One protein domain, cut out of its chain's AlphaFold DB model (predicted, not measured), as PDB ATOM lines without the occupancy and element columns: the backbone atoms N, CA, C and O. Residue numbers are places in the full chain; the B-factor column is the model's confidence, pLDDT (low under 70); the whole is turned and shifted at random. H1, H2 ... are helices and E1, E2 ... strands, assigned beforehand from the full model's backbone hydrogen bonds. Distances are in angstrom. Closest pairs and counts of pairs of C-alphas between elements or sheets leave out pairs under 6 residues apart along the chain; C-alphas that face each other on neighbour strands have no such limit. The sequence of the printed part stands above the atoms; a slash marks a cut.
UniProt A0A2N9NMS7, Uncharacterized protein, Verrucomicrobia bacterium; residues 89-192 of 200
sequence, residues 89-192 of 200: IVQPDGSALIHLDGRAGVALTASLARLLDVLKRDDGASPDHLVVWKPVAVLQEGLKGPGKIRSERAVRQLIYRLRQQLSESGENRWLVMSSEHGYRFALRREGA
ATOM      1  N   ILE A  89     232.604 298.562 275.040       91.94
ATOM      2  CA  ILE A  89     233.917 298.028 274.674       91.94
ATOM      3  C   ILE A  89     233.668 296.694 273.977       91.94
ATOM      4  O   ILE A  89     233.300 295.715 274.627       91.94
ATOM      5  N   VAL A  90     233.803 296.682 272.651       91.06
ATOM      6  CA  VAL A  90     233.564 295.494 271.821       91.06
ATOM      7  C   VAL A  90     234.821 294.629 271.794       91.06
ATOM      8  O   VAL A  90     235.924 295.133 271.594       91.06
ATOM      9  N   GLN A  91     234.645 293.328 271.996       87.00
ATOM     10  CA  GLN A  91     235.712 292.336 271.952       87.00
ATOM     11  C   GLN A  91     235.826 291.706 270.550       87.00
ATOM     12  O   GLN A  91     234.871 291.763 269.770       87.00
ATOM     13  N   PRO A  92     236.963 291.066 270.212       85.00
ATOM     14  CA  PRO A  92     237.160 290.437 268.901       85.00
ATOM     15  C   PRO A  92     236.133 289.347 268.550       85.00
ATOM     16  O   PRO A  92     235.864 289.113 267.377       85.00
ATOM     17  N   ASP A  93     235.537 288.695 269.553       74.00
ATOM     18  CA  ASP A  93     234.482 287.687 269.385       74.00
ATOM     19  C   ASP A  93     233.081 288.298 269.140       74.00
ATOM     20  O   ASP A  93     232.090 287.581 268.987       74.00
ATOM     21  N   GLY A  94     232.990 289.632 269.109       83.25
ATOM     22  CA  GLY A  94     231.759 290.400 268.949       83.25
ATOM     23  C   GLY A  94     230.962 290.592 270.238       83.25
ATOM     24  O   GLY A  94     229.940 291.281 270.207       83.25
ATOM     25  N   SER A  95     231.390 290.007 271.363       84.12
ATOM     26  CA  SER A  95     230.839 290.321 272.683       84.12
ATOM     27  C   SER A  95     231.162 291.768 273.070       84.12
ATOM     28  O   SER A  95     231.989 292.433 272.441       84.12
ATOM     29  N   ALA A  96     230.479 292.299 274.082       89.25
ATOM     30  CA  ALA A  96     230.730 293.664 274.527       89.25
ATOM     31  C   ALA A  96     230.590 293.811 276.037       89.25
ATOM     32  O   ALA A  96     229.683 293.244 276.637       89.25
ATOM     33  N   LEU A  97     231.447 294.635 276.635       92.56
ATOM     34  CA  LEU A  97     231.259 295.139 277.991       92.56
ATOM     35  C   LEU A  97     230.648 296.539 277.905       92.56
ATOM     36  O   LEU A  97     231.285 297.462 277.387       92.56
ATOM     37  N   ILE A  98     229.411 296.703 278.374       93.88
ATOM     38  CA  ILE A  98     228.698 297.986 278.315       93.88
ATOM     39  C   ILE A  98     228.693 298.681 279.672       93.88
ATOM     40  O   ILE A  98     228.549 298.029 280.692       93.88
ATOM     41  N   HIS A  99     228.812 300.003 279.683       92.50
ATOM     42  CA  HIS A  99     228.722 300.830 280.884       92.50
ATOM     43  C   HIS A  99     227.608 301.852 280.675       92.50
ATOM     44  O   HIS A  99     227.637 302.608 279.699       92.50
ATOM     45  N   LEU A 100     226.633 301.857 281.580       92.31
ATOM     46  CA  LEU A 100     225.478 302.753 281.561       92.31
ATOM     47  C   LEU A 100     225.735 303.896 282.543       92.31
ATOM     48  O   LEU A 100     225.960 303.639 283.719       92.31
ATOM     49  N   ASP A 101     225.764 305.146 282.080       90.00
ATOM     50  CA  ASP A 101     226.096 306.321 282.912       90.00
ATOM     51  C   ASP A 101     227.399 306.174 283.729       90.00
ATOM     52  O   ASP A 101     227.516 306.686 284.839       90.00
ATOM     53  N   GLY A 102     228.384 305.432 283.209       85.12
ATOM     54  CA  GLY A 102     229.651 305.177 283.907       85.12
ATOM     55  C   GLY A 102     229.570 304.197 285.085       85.12
ATOM     56  O   GLY A 102     230.545 304.071 285.822       85.12
ATOM     57  N   ARG A 103     228.441 303.497 285.262       88.44
ATOM     58  CA  ARG A 103     228.263 302.438 286.268       88.44
ATOM     59  C   ARG A 103     229.034 301.166 285.903       88.44
ATOM     60  O   ARG A 103     229.707 301.102 284.872       88.44
ATOM     61  N   ALA A 104     228.921 300.160 286.772       86.38
ATOM     62  CA  ALA A 104     229.529 298.849 286.593       86.38
ATOM     63  C   ALA A 104     229.229 298.260 285.204       86.38
ATOM     64  O   ALA A 104     228.141 298.420 284.650       86.38
ATOM     65  N   GLY A 105     230.231 297.592 284.638       88.38
ATOM     66  CA  GLY A 105     230.133 297.022 283.305       88.38
ATOM     67  C   GLY A 105     229.203 295.807 283.260       88.38
ATOM     68  O   GLY A 105     229.355 294.881 284.050       88.38
ATOM     69  N   VAL A 106     228.295 295.769 282.287       91.44
ATOM     70  CA  VAL A 106     227.463 294.603 281.967       91.44
ATOM     71  C   VAL A 106     228.084 293.860 280.792       91.44
ATOM     72  O   VAL A 106     228.206 294.402 279.690       91.44
ATOM     73  N   ALA A 107     228.484 292.611 281.011       90.88
ATOM     74  CA  ALA A 107     229.006 291.763 279.946       90.88
ATOM     75  C   ALA A 107     227.852 291.240 279.078       90.88
ATOM     76  O   ALA A 107     226.905 290.639 279.583       90.88
ATOM     77  N   LEU A 108     227.929 291.445 277.766       86.88
ATOM     78  CA  LEU A 108     226.944 291.001 276.785       86.88
ATOM     79  C   LEU A 108     227.571 290.023 275.799       86.88
ATOM     80  O   LEU A 108     228.624 290.289 275.224       86.88
ATOM     81  N   THR A 109     226.864 288.930 275.513       88.44
ATOM     82  CA  THR A 109     227.215 288.039 274.393       88.44
ATOM     83  C   THR A 109     227.089 288.766 273.052       88.44
ATOM     84  O   THR A 109     226.314 289.717 272.931       88.44
ATOM     85  N   ALA A 110     227.754 288.273 272.004       85.50
ATOM     86  CA  ALA A 110     227.745 288.918 270.688       85.50
ATOM     87  C   ALA A 110     226.339 289.162 270.109       85.50
ATOM     88  O   ALA A 110     226.058 290.202 269.514       85.50
ATOM     89  N   SER A 111     225.403 288.229 270.327       88.12
ATOM     90  CA  SER A 111     224.014 288.412 269.883       88.12
ATOM     91  C   SER A 111     223.282 289.514 270.656       88.12
ATOM     92  O   SER A 111     222.465 290.219 270.067       88.12
ATOM     93  N   LEU A 112     223.559 289.667 271.955       91.00
ATOM     94  CA  LEU A 112     222.945 290.700 272.793       91.00
ATOM     95  C   LEU A 112     223.576 292.071 272.550       91.00
ATOM     96  O   LEU A 112     222.849 293.055 272.460       91.00
ATOM     97  N   ALA A 113     224.896 292.127 272.364       89.81
ATOM     98  CA  ALA A 113     225.610 293.339 271.977       89.81
ATOM     99  C   ALA A 113     225.075 293.885 270.645       89.81
ATOM    100  O   ALA A 113     224.756 295.068 270.536       89.81
ATOM    101  N   ARG A 114     224.870 293.004 269.658       91.31
ATOM    102  CA  ARG A 114     224.274 293.381 268.373       91.31
ATOM    103  C   ARG A 114     222.817 293.831 268.501       91.31
ATOM    104  O   ARG A 114     222.432 294.797 267.854       91.31
ATOM    105  N   LEU A 115     222.005 293.158 269.320       94.19
ATOM    106  CA  LEU A 115     220.634 293.607 269.592       94.19
ATOM    107  C   LEU A 115     220.626 295.008 270.210       94.19
ATOM    108  O   LEU A 115     219.871 295.865 269.758       94.19
ATOM    109  N   LEU A 116     221.471 295.246 271.211       94.75
ATOM    110  CA  LEU A 116     221.591 296.554 271.840       94.75
ATOM    111  C   LEU A 116     222.029 297.623 270.834       94.75
ATOM    112  O   LEU A 116     221.492 298.727 270.864       94.75
ATOM    113  N   ASP A 117     222.950 297.294 269.924       93.44
ATOM    114  CA  ASP A 117     223.374 298.213 268.866       93.44
ATOM    115  C   ASP A 117     222.215 298.643 267.964       93.44
ATOM    116  O   ASP A 117     222.108 299.813 267.621       93.44
ATOM    117  N   VAL A 118     221.300 297.730 267.631       93.50
ATOM    118  CA  VAL A 118     220.099 298.072 266.855       93.50
ATOM    119  C   VAL A 118     219.121 298.910 267.687       93.50
ATOM    120  O   VAL A 118     218.581 299.896 267.188       93.50
ATOM    121  N   LEU A 119     218.904 298.550 268.956       94.31
ATOM    122  CA  LEU A 119     217.947 299.233 269.836       94.31
ATOM    123  C   LEU A 119     218.362 300.660 270.218       94.31
ATOM    124  O   LEU A 119     217.485 301.468 270.510       94.31
ATOM    125  N   LYS A 120     219.665 300.965 270.244       92.81
ATOM    126  CA  LYS A 120     220.184 302.297 270.603       92.81
ATOM    127  C   LYS A 120     220.276 303.269 269.421       92.81
ATOM    128  O   LYS A 120     220.626 304.425 269.632       92.81
ATOM    129  N   ARG A 121     220.043 302.813 268.183       90.19
ATOM    130  CA  ARG A 121     220.144 303.671 266.991       90.19
ATOM    131  C   ARG A 121     219.092 304.766 267.038       90.19
ATOM    132  O   ARG A 121     217.899 304.469 267.108       90.19
ATOM    133  N   ASP A 122     219.533 306.006 266.908       85.69
ATOM    134  CA  ASP A 122     218.654 307.153 266.730       85.69
ATOM    135  C   ASP A 122     218.508 307.471 265.234       85.69
ATOM    136  O   ASP A 122     219.260 308.264 264.679       85.69
ATOM    137  N   ASP A 123     217.596 306.777 264.554       82.69
ATOM    138  CA  ASP A 123     217.378 306.890 263.101       82.69
ATOM    139  C   ASP A 123     215.988 307.454 262.751       82.69
ATOM    140  O   ASP A 123     215.498 307.268 261.638       82.69
ATOM    141  N   GLY A 124     215.336 308.160 263.684       79.56
ATOM    142  CA  GLY A 124     213.977 308.645 263.457       79.56
ATOM    143  C   GLY A 124     213.470 309.664 264.469       79.56
ATOM    144  O   GLY A 124     214.170 310.099 265.384       79.56
ATOM    145  N   ALA A 125     212.215 310.067 264.292       79.69
ATOM    146  CA  ALA A 125     211.515 310.911 265.247       79.69
ATOM    147  C   ALA A 125     210.955 310.054 266.391       79.69
ATOM    148  O   ALA A 125     210.277 309.059 266.148       79.69
ATOM    149  N   SER A 126     211.219 310.460 267.632       82.56
ATOM    150  CA  SER A 126     210.570 309.915 268.826       82.56
ATOM    151  C   SER A 126     209.640 310.981 269.412       82.56
ATOM    152  O   SER A 126     210.014 312.157 269.391       82.56
ATOM    153  N   PRO A 127     208.457 310.614 269.937       80.62
ATOM    154  CA  PRO A 127     207.565 311.558 270.614       80.62
ATOM    155  C   PRO A 127     208.108 312.049 271.967       80.62
ATOM    156  O   PRO A 127     207.522 312.940 272.574       80.62
ATOM    157  N   ASP A 128     209.206 311.468 272.455       85.44
ATOM    158  CA  ASP A 128     209.836 311.791 273.732       85.44
ATOM    159  C   ASP A 128     211.360 311.988 273.604       85.44
ATOM    160  O   ASP A 128     211.939 311.967 272.515       85.44
ATOM    161  N   HIS A 129     212.023 312.206 274.743       88.25
ATOM    162  CA  HIS A 129     213.466 312.441 274.834       88.25
ATOM    163  C   HIS A 129     214.323 311.175 274.663       88.25
ATOM    164  O   HIS A 129     215.552 311.260 274.757       88.25
ATOM    165  N   LEU A 130     213.703 310.010 274.447       91.75
ATOM    166  CA  LEU A 130     214.376 308.725 274.273       91.75
ATOM    167  C   LEU A 130     214.497 308.367 272.790       91.75
ATOM    168  O   LEU A 130     213.794 308.914 271.944       91.75
ATOM    169  N   VAL A 131     215.391 307.435 272.462       93.00
ATOM    170  CA  VAL A 131     215.530 306.924 271.089       93.00
ATOM    171  C   VAL A 131     214.224 306.313 270.564       93.00
ATOM    172  O   VAL A 131     213.365 305.845 271.319       93.00
ATOM    173  N   VAL A 132     214.081 306.327 269.240       93.25
ATOM    174  CA  VAL A 132     212.860 305.901 268.548       93.25
ATOM    175  C   VAL A 132     212.536 304.417 268.763       93.25
ATOM    176  O   VAL A 132     213.419 303.560 268.866       93.25
ATOM    177  N   TRP A 133     211.240 304.109 268.793       93.19
ATOM    178  CA  TRP A 133     210.725 302.741 268.785       93.19
ATOM    179  C   TRP A 133     211.109 301.997 267.502       93.19
ATOM    180  O   TRP A 133     211.011 302.534 266.401       93.19
ATOM    181  N   LYS A 134     211.529 300.736 267.643       93.00
ATOM    182  CA  LYS A 134     211.891 299.856 266.528       93.00
ATOM    183  C   LYS A 134     210.839 298.765 266.352       93.00
ATOM    184  O   LYS A 134     210.724 297.900 267.231       93.00
ATOM    185  N   PRO A 135     210.144 298.725 265.203       92.56
ATOM    186  CA  PRO A 135     209.305 297.592 264.847       92.56
ATOM    187  C   PRO A 135     210.111 296.292 264.821       92.56
ATOM    188  O   PRO A 135     211.303 296.284 264.499       92.56
ATOM    189  N   VAL A 136     209.450 295.165 265.087       91.00
ATOM    190  CA  VAL A 136     210.089 293.836 265.064       91.00
ATOM    191  C   VAL A 136     210.790 293.567 263.733       91.00
ATOM    192  O   VAL A 136     211.895 293.029 263.739       91.00
ATOM    193  N   ALA A 137     210.204 293.997 262.611       87.94
ATOM    194  CA  ALA A 137     210.811 293.862 261.289       87.94
ATOM    195  C   ALA A 137     212.199 294.522 261.223       87.94
ATOM    196  O   ALA A 137     213.167 293.869 260.839       87.94
ATOM    197  N   VAL A 138     212.337 295.758 261.714       90.25
ATOM    198  CA  VAL A 138     213.624 296.478 261.761       90.25
ATOM    199  C   VAL A 138     214.641 295.728 262.622       90.25
ATOM    200  O   VAL A 138     215.810 295.608 262.255       90.25
ATOM    201  N   LEU A 139     214.201 295.152 263.745       91.31
ATOM    202  CA  LEU A 139     215.068 294.323 264.585       91.31
ATOM    203  C   LEU A 139     215.509 293.048 263.865       91.31
ATOM    204  O   LEU A 139     216.683 292.688 263.930       91.31
ATOM    205  N   GLN A 140     214.601 292.366 263.164       90.25
ATOM    206  CA  GLN A 140     214.936 291.179 262.377       90.25
ATOM    207  C   GLN A 140     215.987 291.510 261.322       90.25
ATOM    208  O   GLN A 140     216.933 290.740 261.171       90.25
ATOM    209  N   GLU A 141     215.847 292.651 260.641       87.62
ATOM    210  CA  GLU A 141     216.794 293.136 259.638       87.62
ATOM    211  C   GLU A 141     218.154 293.498 260.227       87.62
ATOM    212  O   GLU A 141     219.171 292.976 259.768       87.62
ATOM    213  N   GLY A 142     218.188 294.301 261.291       85.31
ATOM    214  CA  GLY A 142     219.432 294.680 261.966       85.31
ATOM    215  C   GLY A 142     220.187 293.485 262.564       85.31
ATOM    216  O   GLY A 142     221.419 293.496 262.663       85.31
ATOM    217  N   LEU A 143     219.469 292.411 262.902       86.12
ATOM    218  CA  LEU A 143     220.013 291.161 263.434       86.12
ATOM    219  C   LEU A 143     220.350 290.107 262.364       86.12
ATOM    220  O   LEU A 143     220.810 289.017 262.736       86.12
ATOM    221  N   LYS A 144     220.154 290.389 261.064       78.25
ATOM    222  CA  LYS A 144     220.504 289.459 259.973       78.25
ATOM    223  C   LYS A 144     222.006 289.153 259.993       78.25
ATOM    224  O   LYS A 144     222.844 290.008 259.716       78.25
ATOM    225  N   GLY A 145     222.369 287.921 260.340       63.62
ATOM    226  CA  GLY A 145     223.706 287.394 260.056       63.62
ATOM    227  C   GLY A 145     223.848 287.069 258.564       63.62
ATOM    228  O   GLY A 145     222.833 287.064 257.862       63.62
ATOM    229  N   PRO A 146     225.060 286.756 258.074       50.94
ATOM    230  CA  PRO A 146     225.230 286.281 256.704       50.94
ATOM    231  C   PRO A 146     224.287 285.091 256.446       50.94
ATOM    232  O   PRO A 146     224.393 284.044 257.086       50.94
ATOM    233  N   GLY A 147     223.298 285.299 255.569       47.75
ATOM    234  CA  GLY A 147     222.365 284.275 255.089       47.75
ATOM    235  C   GLY A 147     221.226 283.841 256.025       47.75
ATOM    236  O   GLY A 147     220.587 282.835 255.728       47.75
ATOM    237  N   LYS A 148     220.934 284.531 257.142       64.81
ATOM    238  CA  LYS A 148     219.845 284.110 258.057       64.81
ATOM    239  C   LYS A 148     218.868 285.228 258.413       64.81
ATOM    240  O   LYS A 148     219.246 286.227 259.022       64.81
ATOM    241  N   ILE A 149     217.588 284.988 258.123       69.06
ATOM    242  CA  ILE A 149     216.457 285.763 258.647       69.06
ATOM    243  C   ILE A 149     216.144 285.244 260.055       69.06
ATOM    244  O   ILE A 149     215.958 284.044 260.263       69.06
ATOM    245  N   ARG A 150     216.106 286.138 261.045       76.12
ATOM    246  CA  ARG A 150     215.656 285.801 262.403       76.12
ATOM    247  C   ARG A 150     214.132 285.780 262.420       76.12
ATOM    248  O   ARG A 150     213.508 286.711 261.920       76.12
ATOM    249  N   SER A 151     213.523 284.759 263.015       83.12
ATOM    250  CA  SER A 151     212.082 284.780 263.276       83.12
ATOM    251  C   SER A 151     211.746 285.820 264.346       83.12
ATOM    252  O   SER A 151     212.573 286.122 265.208       83.12
ATOM    253  N   GLU A 152     210.520 286.336 264.332       84.81
ATOM    254  CA  GLU A 152     210.015 287.235 265.375       84.81
ATOM    255  C   GLU A 152     210.188 286.623 266.774       84.81
ATOM    256  O   GLU A 152     210.705 287.266 267.688       84.81
ATOM    257  N   ARG A 153     209.866 285.332 266.915       82.56
ATOM    258  CA  ARG A 153     210.086 284.572 268.151       82.56
ATOM    259  C   ARG A 153     211.537 284.651 268.635       82.56
ATOM    260  O   ARG A 153     211.779 284.799 269.830       82.56
ATOM    261  N   ALA A 154     212.508 284.559 267.725       81.31
ATOM    262  CA  ALA A 154     213.922 284.654 268.075       81.31
ATOM    263  C   ALA A 154     214.317 286.069 268.531       81.31
ATOM    264  O   ALA A 154     215.148 286.199 269.429       81.31
ATOM    265  N   VAL A 155     213.723 287.118 267.951       88.69
ATOM    266  CA  VAL A 155     213.932 288.507 268.397       88.69
ATOM    267  C   VAL A 155     213.392 288.699 269.811       88.69
ATOM    268  O   VAL A 155     214.125 289.164 270.682       88.69
ATOM    269  N   ARG A 156     212.160 288.254 270.077       89.38
ATOM    270  CA  ARG A 156     211.542 288.330 271.411       89.38
ATOM    271  C   ARG A 156     212.376 287.601 272.471       89.38
ATOM    272  O   ARG A 156     212.617 288.138 273.548       89.38
ATOM    273  N   GLN A 157     212.914 286.424 272.143       86.94
ATOM    274  CA  GLN A 157     213.833 285.704 273.035       86.94
ATOM    275  C   GLN A 157     215.126 286.478 273.320       86.94
ATOM    276  O   GLN A 157     215.626 286.430 274.442       86.94
ATOM    277  N   LEU A 158     215.684 287.188 272.334       90.12
ATOM    278  CA  LEU A 158     216.856 288.036 272.564       90.12
ATOM    279  C   LEU A 158     216.524 289.241 273.450       90.12
ATOM    280  O   LEU A 158     217.317 289.556 274.332       90.12
ATOM    281  N   ILE A 159     215.360 289.871 273.263       94.19
ATOM    282  CA  ILE A 159     214.877 290.962 274.127       94.19
ATOM    283  C   ILE A 159     214.775 290.484 275.578       94.19
ATOM    284  O   ILE A 159     215.297 291.136 276.481       94.19
ATOM    285  N   TYR A 160     214.165 289.318 275.802       90.19
ATOM    286  CA  TYR A 160     214.075 288.718 277.132       90.19
ATOM    287  C   TYR A 160     215.459 288.466 277.744       90.19
ATOM    288  O   TYR A 160     215.724 288.866 278.875       90.19
ATOM    289  N   ARG A 161     216.370 287.849 276.984       89.38
ATOM    290  CA  ARG A 161     217.738 287.581 277.452       89.38
ATOM    291  C   ARG A 161     218.499 288.862 277.777       89.38
ATOM    292  O   ARG A 161     219.234 288.881 278.753       89.38
ATOM    293  N   LEU A 162     218.303 289.932 277.006       93.75
ATOM    294  CA  LEU A 162     218.901 291.233 277.304       93.75
ATOM    295  C   LEU A 162     218.357 291.807 278.620       93.75
ATOM    296  O   LEU A 162     219.133 292.270 279.449       93.75
ATOM    297  N   ARG A 163     217.038 291.728 278.842       94.75
ATOM    298  CA  ARG A 163     216.398 292.145 280.101       94.75
ATOM    299  C   ARG A 163     216.949 291.372 281.304       94.75
ATOM    300  O   ARG A 163     217.232 291.988 282.328       94.75
ATOM    301  N   GLN A 164     217.114 290.054 281.174       89.50
ATOM    302  CA  GLN A 164     217.690 289.213 282.231       89.50
ATOM    303  C   GLN A 164     219.147 289.572 282.510       89.50
ATOM    304  O   GLN A 164     219.485 289.839 283.654       89.50
ATOM    305  N   GLN A 165     219.972 289.708 281.469       88.69
ATOM    306  CA  GLN A 165     221.388 290.049 281.627       88.69
ATOM    307  C   GLN A 165     221.598 291.385 282.354       88.69
ATOM    308  O   GLN A 165     222.499 291.511 283.183       88.69
ATOM    309  N   LEU A 166     220.751 292.383 282.069       90.25
ATOM    310  CA  LEU A 166     220.751 293.649 282.802       90.25
ATOM    311  C   LEU A 166     220.390 293.426 284.275       90.25
ATOM    312  O   LEU A 166     221.126 293.864 285.151       90.25
ATOM    313  N   SER A 167     219.310 292.688 284.543       89.31
ATOM    314  CA  SER A 167     218.849 292.402 285.907       89.31
ATOM    315  C   SER A 167     219.886 291.652 286.744       89.31
ATOM    316  O   SER A 167     220.110 292.003 287.897       89.31
ATOM    317  N   GLU A 168     220.516 290.625 286.172       83.38
ATOM    318  CA  GLU A 168     221.553 289.815 286.825       83.38
ATOM    319  C   GLU A 168     222.801 290.641 287.159       83.38
ATOM    320  O   GLU A 168     223.491 290.361 288.134       83.38
ATOM    321  N   SER A 169     223.048 291.706 286.394       83.50
ATOM    322  CA  SER A 169     224.157 292.638 286.619       83.50
ATOM    323  C   SER A 169     223.792 293.804 287.550       83.50
ATOM    324  O   SER A 169     224.575 294.738 287.697       83.50
ATOM    325  N   GLY A 170     222.601 293.780 288.160       86.12
ATOM    326  CA  GLY A 170     222.101 294.850 289.033       86.12
ATOM    327  C   GLY A 170     221.571 296.081 288.289       86.12
ATOM    328  O   GLY A 170     221.204 297.071 288.922       86.12
ATOM    329  N   GLU A 171     221.495 296.027 286.960       91.56
ATOM    330  CA  GLU A 171     220.931 297.085 286.133       91.56
ATOM    331  C   GLU A 171     219.422 296.924 285.940       91.56
ATOM    332  O   GLU A 171     218.812 295.865 286.107       91.56
ATOM    333  N   ASN A 172     218.781 298.022 285.556       90.12
ATOM    334  CA  ASN A 172     217.339 298.051 285.405       90.12
ATOM    335  C   ASN A 172     216.887 297.341 284.113       90.12
ATOM    336  O   ASN A 172     217.035 297.871 283.012       90.12
ATOM    337  N   ARG A 173     216.238 296.176 284.241       92.00
ATOM    338  CA  ARG A 173     215.671 295.433 283.095       92.00
ATOM    339  C   ARG A 173     214.677 296.240 282.255       92.00
ATOM    340  O   ARG A 173     214.510 295.956 281.070       92.00
ATOM    341  N   TRP A 174     214.013 297.236 282.845       91.62
ATOM    342  CA  TRP A 174     213.019 298.068 282.159       91.62
ATOM    343  C   TRP A 174     213.635 299.058 281.170       91.62
ATOM    344  O   TRP A 174     212.905 299.652 280.384       91.62
ATOM    345  N   LEU A 175     214.968 299.183 281.140       93.25
ATOM    346  CA  LEU A 175     215.674 299.945 280.110       93.25
ATOM    347  C   LEU A 175     215.451 299.384 278.702       93.25
ATOM    348  O   LEU A 175     215.597 300.113 277.730       93.25
ATOM    349  N   VAL A 176     215.063 298.113 278.569       94.88
ATOM    350  CA  VAL A 176     214.577 297.563 277.297       94.88
ATOM    351  C   VAL A 176     213.055 297.652 277.282       94.88
ATOM    352  O   VAL A 176     212.356 296.762 277.785       94.88
ATOM    353  N   MET A 177     212.539 298.733 276.709       92.38
ATOM    354  CA  MET A 177     211.113 299.050 276.687       92.38
ATOM    355  C   MET A 177     210.395 298.326 275.544       92.38
ATOM    356  O   MET A 177     210.984 298.038 274.500       92.38
ATOM    357  N   SER A 178     209.105 298.060 275.741       91.44
ATOM    358  CA  SER A 178     208.194 297.472 274.752       91.44
ATOM    359  C   SER A 178     206.912 298.297 274.653       91.44
ATOM    360  O   SER A 178     206.428 298.794 275.667       91.44
ATOM    361  N   SER A 179     206.376 298.429 273.443       88.00
ATOM    362  CA  SER A 179     205.071 299.027 273.139       88.00
ATOM    363  C   SER A 179     204.470 298.365 271.893       88.00
ATOM    364  O   SER A 179     205.115 297.523 271.264       88.00
ATOM    365  N   GLU A 180     203.262 298.767 271.498       83.25
ATOM    366  CA  GLU A 180     202.649 298.375 270.216       83.25
ATOM    367  C   GLU A 180     203.524 298.733 268.996       83.25
ATOM    368  O   GLU A 180     203.535 298.017 267.997       83.25
ATOM    369  N   HIS A 181     204.344 299.783 269.115       85.88
ATOM    370  CA  HIS A 181     205.262 300.251 268.076       85.88
ATOM    371  C   HIS A 181     206.566 299.429 268.009       85.88
ATOM    372  O   HIS A 181     207.405 299.647 267.131       85.88
ATOM    373  N   GLY A 182     206.756 298.476 268.928       92.19
ATOM    374  CA  GLY A 182     207.904 297.574 268.984       92.19
ATOM    375  C   GLY A 182     208.768 297.778 270.227       92.19
ATOM    376  O   GLY A 182     208.260 297.874 271.343       92.19
ATOM    377  N   TYR A 183     210.092 297.803 270.058       94.56
ATOM    378  CA  TYR A 183     211.043 297.844 271.174       94.56
ATOM    379  C   TYR A 183     212.034 298.991 271.039       94.56
ATOM    380  O   TYR A 183     212.398 299.383 269.935       94.56
ATOM    381  N   ARG A 184     212.528 299.490 272.168       94.69
ATOM    382  CA  ARG A 184     213.637 300.451 272.202       94.69
ATOM    383  C   ARG A 184     214.484 300.258 273.443       94.69
ATOM    384  O   ARG A 184     214.034 299.662 274.423       94.69
ATOM    385  N   PHE A 185     215.692 300.798 273.409       95.81
ATOM    386  CA  PHE A 185     216.450 301.016 274.630       95.81
ATOM    387  C   PHE A 185     216.114 302.400 275.193       95.81
ATOM    388  O   PHE A 185     215.951 303.348 274.436       95.81
ATOM    389  N   ALA A 186     216.017 302.542 276.507       94.75
ATOM    390  CA  ALA A 186     215.784 303.819 277.165       94.75
ATOM    391  C   ALA A 186     217.078 304.647 277.214       94.75
ATOM    392  O   ALA A 186     217.640 304.891 278.278       94.75
ATOM    393  N   LEU A 187     217.581 305.033 276.041       94.31
ATOM    394  CA  LEU A 187     218.715 305.937 275.868       94.31
ATOM    395  C   LEU A 187     218.189 307.328 275.537       94.31
ATOM    396  O   LEU A 187     217.361 307.470 274.637       94.31
ATOM    397  N   ARG A 188     218.680 308.342 276.246       93.12
ATOM    398  CA  ARG A 188     218.379 309.742 275.947       93.12
ATOM    399  C   ARG A 188     219.053 310.162 274.645       93.12
ATOM    400  O   ARG A 188     220.210 309.827 274.403       93.12
ATOM    401  N   ARG A 189     218.334 310.921 273.824       88.00
ATOM    402  CA  ARG A 189     218.868 311.487 272.580       88.00
ATOM    403  C   ARG A 189     219.778 312.673 272.902       88.00
ATOM    404  O   ARG A 189     219.393 313.556 273.675       88.00
ATOM    405  N   GLU A 190     220.958 312.717 272.292       72.69
ATOM    406  CA  GLU A 190     221.848 313.882 272.347       72.69
ATOM    407  C   GLU A 190     221.188 315.031 271.566       72.69
ATOM    408  O   GLU A 190     221.237 315.087 270.343       72.69
ATOM    409  N   GLY A 191     220.461 315.897 272.277       57.88
ATOM    410  CA  GLY A 191     219.682 316.992 271.682       57.88
ATOM    411  C   GLY A 191     218.362 317.301 272.393       57.88
ATOM    412  O   GLY A 191     217.836 318.398 272.243       57.88
ATOM    413  N   ALA A 192     217.853 316.405 273.246       46.94
ATOM    414  CA  ALA A 192     216.606 316.629 273.990       46.94
ATOM    415  C   ALA A 192     216.747 317.567 275.219       46.94
ATOM    416  O   ALA A 192     215.872 317.599 276.080       46.94
TER     417      ALA A 192
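AT A GLANCE: This is residues 89 to 192 of the 200 residues of an uncharacterized protein of Verrucomicrobia bacterium (UniProt A0A2N9NMS7). A helix, H1, sits in the middle between two small strand hairpins, E1 with E2 near its first part and E3 with E4 near its last, while the longest helix, H3, crosses it and reaches from the short helix H2 to E2. A long loop, residues 120 to 135, reaches out beyond E4. The printed part has 104 residues in the order E1, E2, H1, H2, H3, E3, E4, with two antiparallel two-stranded sheets; the class is mixed, helices and strands, with under half of the residues in named elements. It is compact, with a radius of gyration of the C-alphas of 13.3 A and spans of 36 by 35 by 21 A.

HOW THE PARTS SIT: E3, residues 176 to 179, and E4, residues 182 to 185, form an antiparallel hairpin, with N 177 and O 184 2.9 A apart. The closest C-alphas of E4 and H1, residues 110 to 119, are those of Arg 184 and Leu 119, 5.1 A. H3, residues 152 to 168, touches H1 with residues 158 to 162 alone, about perpendicular at 80 degrees; the closest C-alphas are those of Leu 162 and Leu 112, 6.1 A. H2, residues 136 to 142, touches H1 at a steep tilt of 62 degrees, closest at C-alphas 142 and 118, 6.0 A. E1, residues 96 to 100, and E2, residues 106 to 108, form the other antiparallel hairpin, with N 98 and O 106 2.9 A apart. In H1, H2 and H3 every O i to N i+4 pair is within hydrogen-bond range.

IN THESE COORDINATES: E1 begins at C-alpha 96, (230.730, 293.664, 274.527), and is 12.6 A long. H1 is 14.3 A long, and H3 24.5 A. E4 ends at C-alpha 185, (216.450, 301.016, 274.630).

THE WHOLE: The C-alphas farthest apart, of Gly 147 and Ala 192, are 37.9 A apart. The printed part has no cut. The link from H1 to H2 is long. Residues 145 to 149 and 191 to 192 have pLDDT under 70.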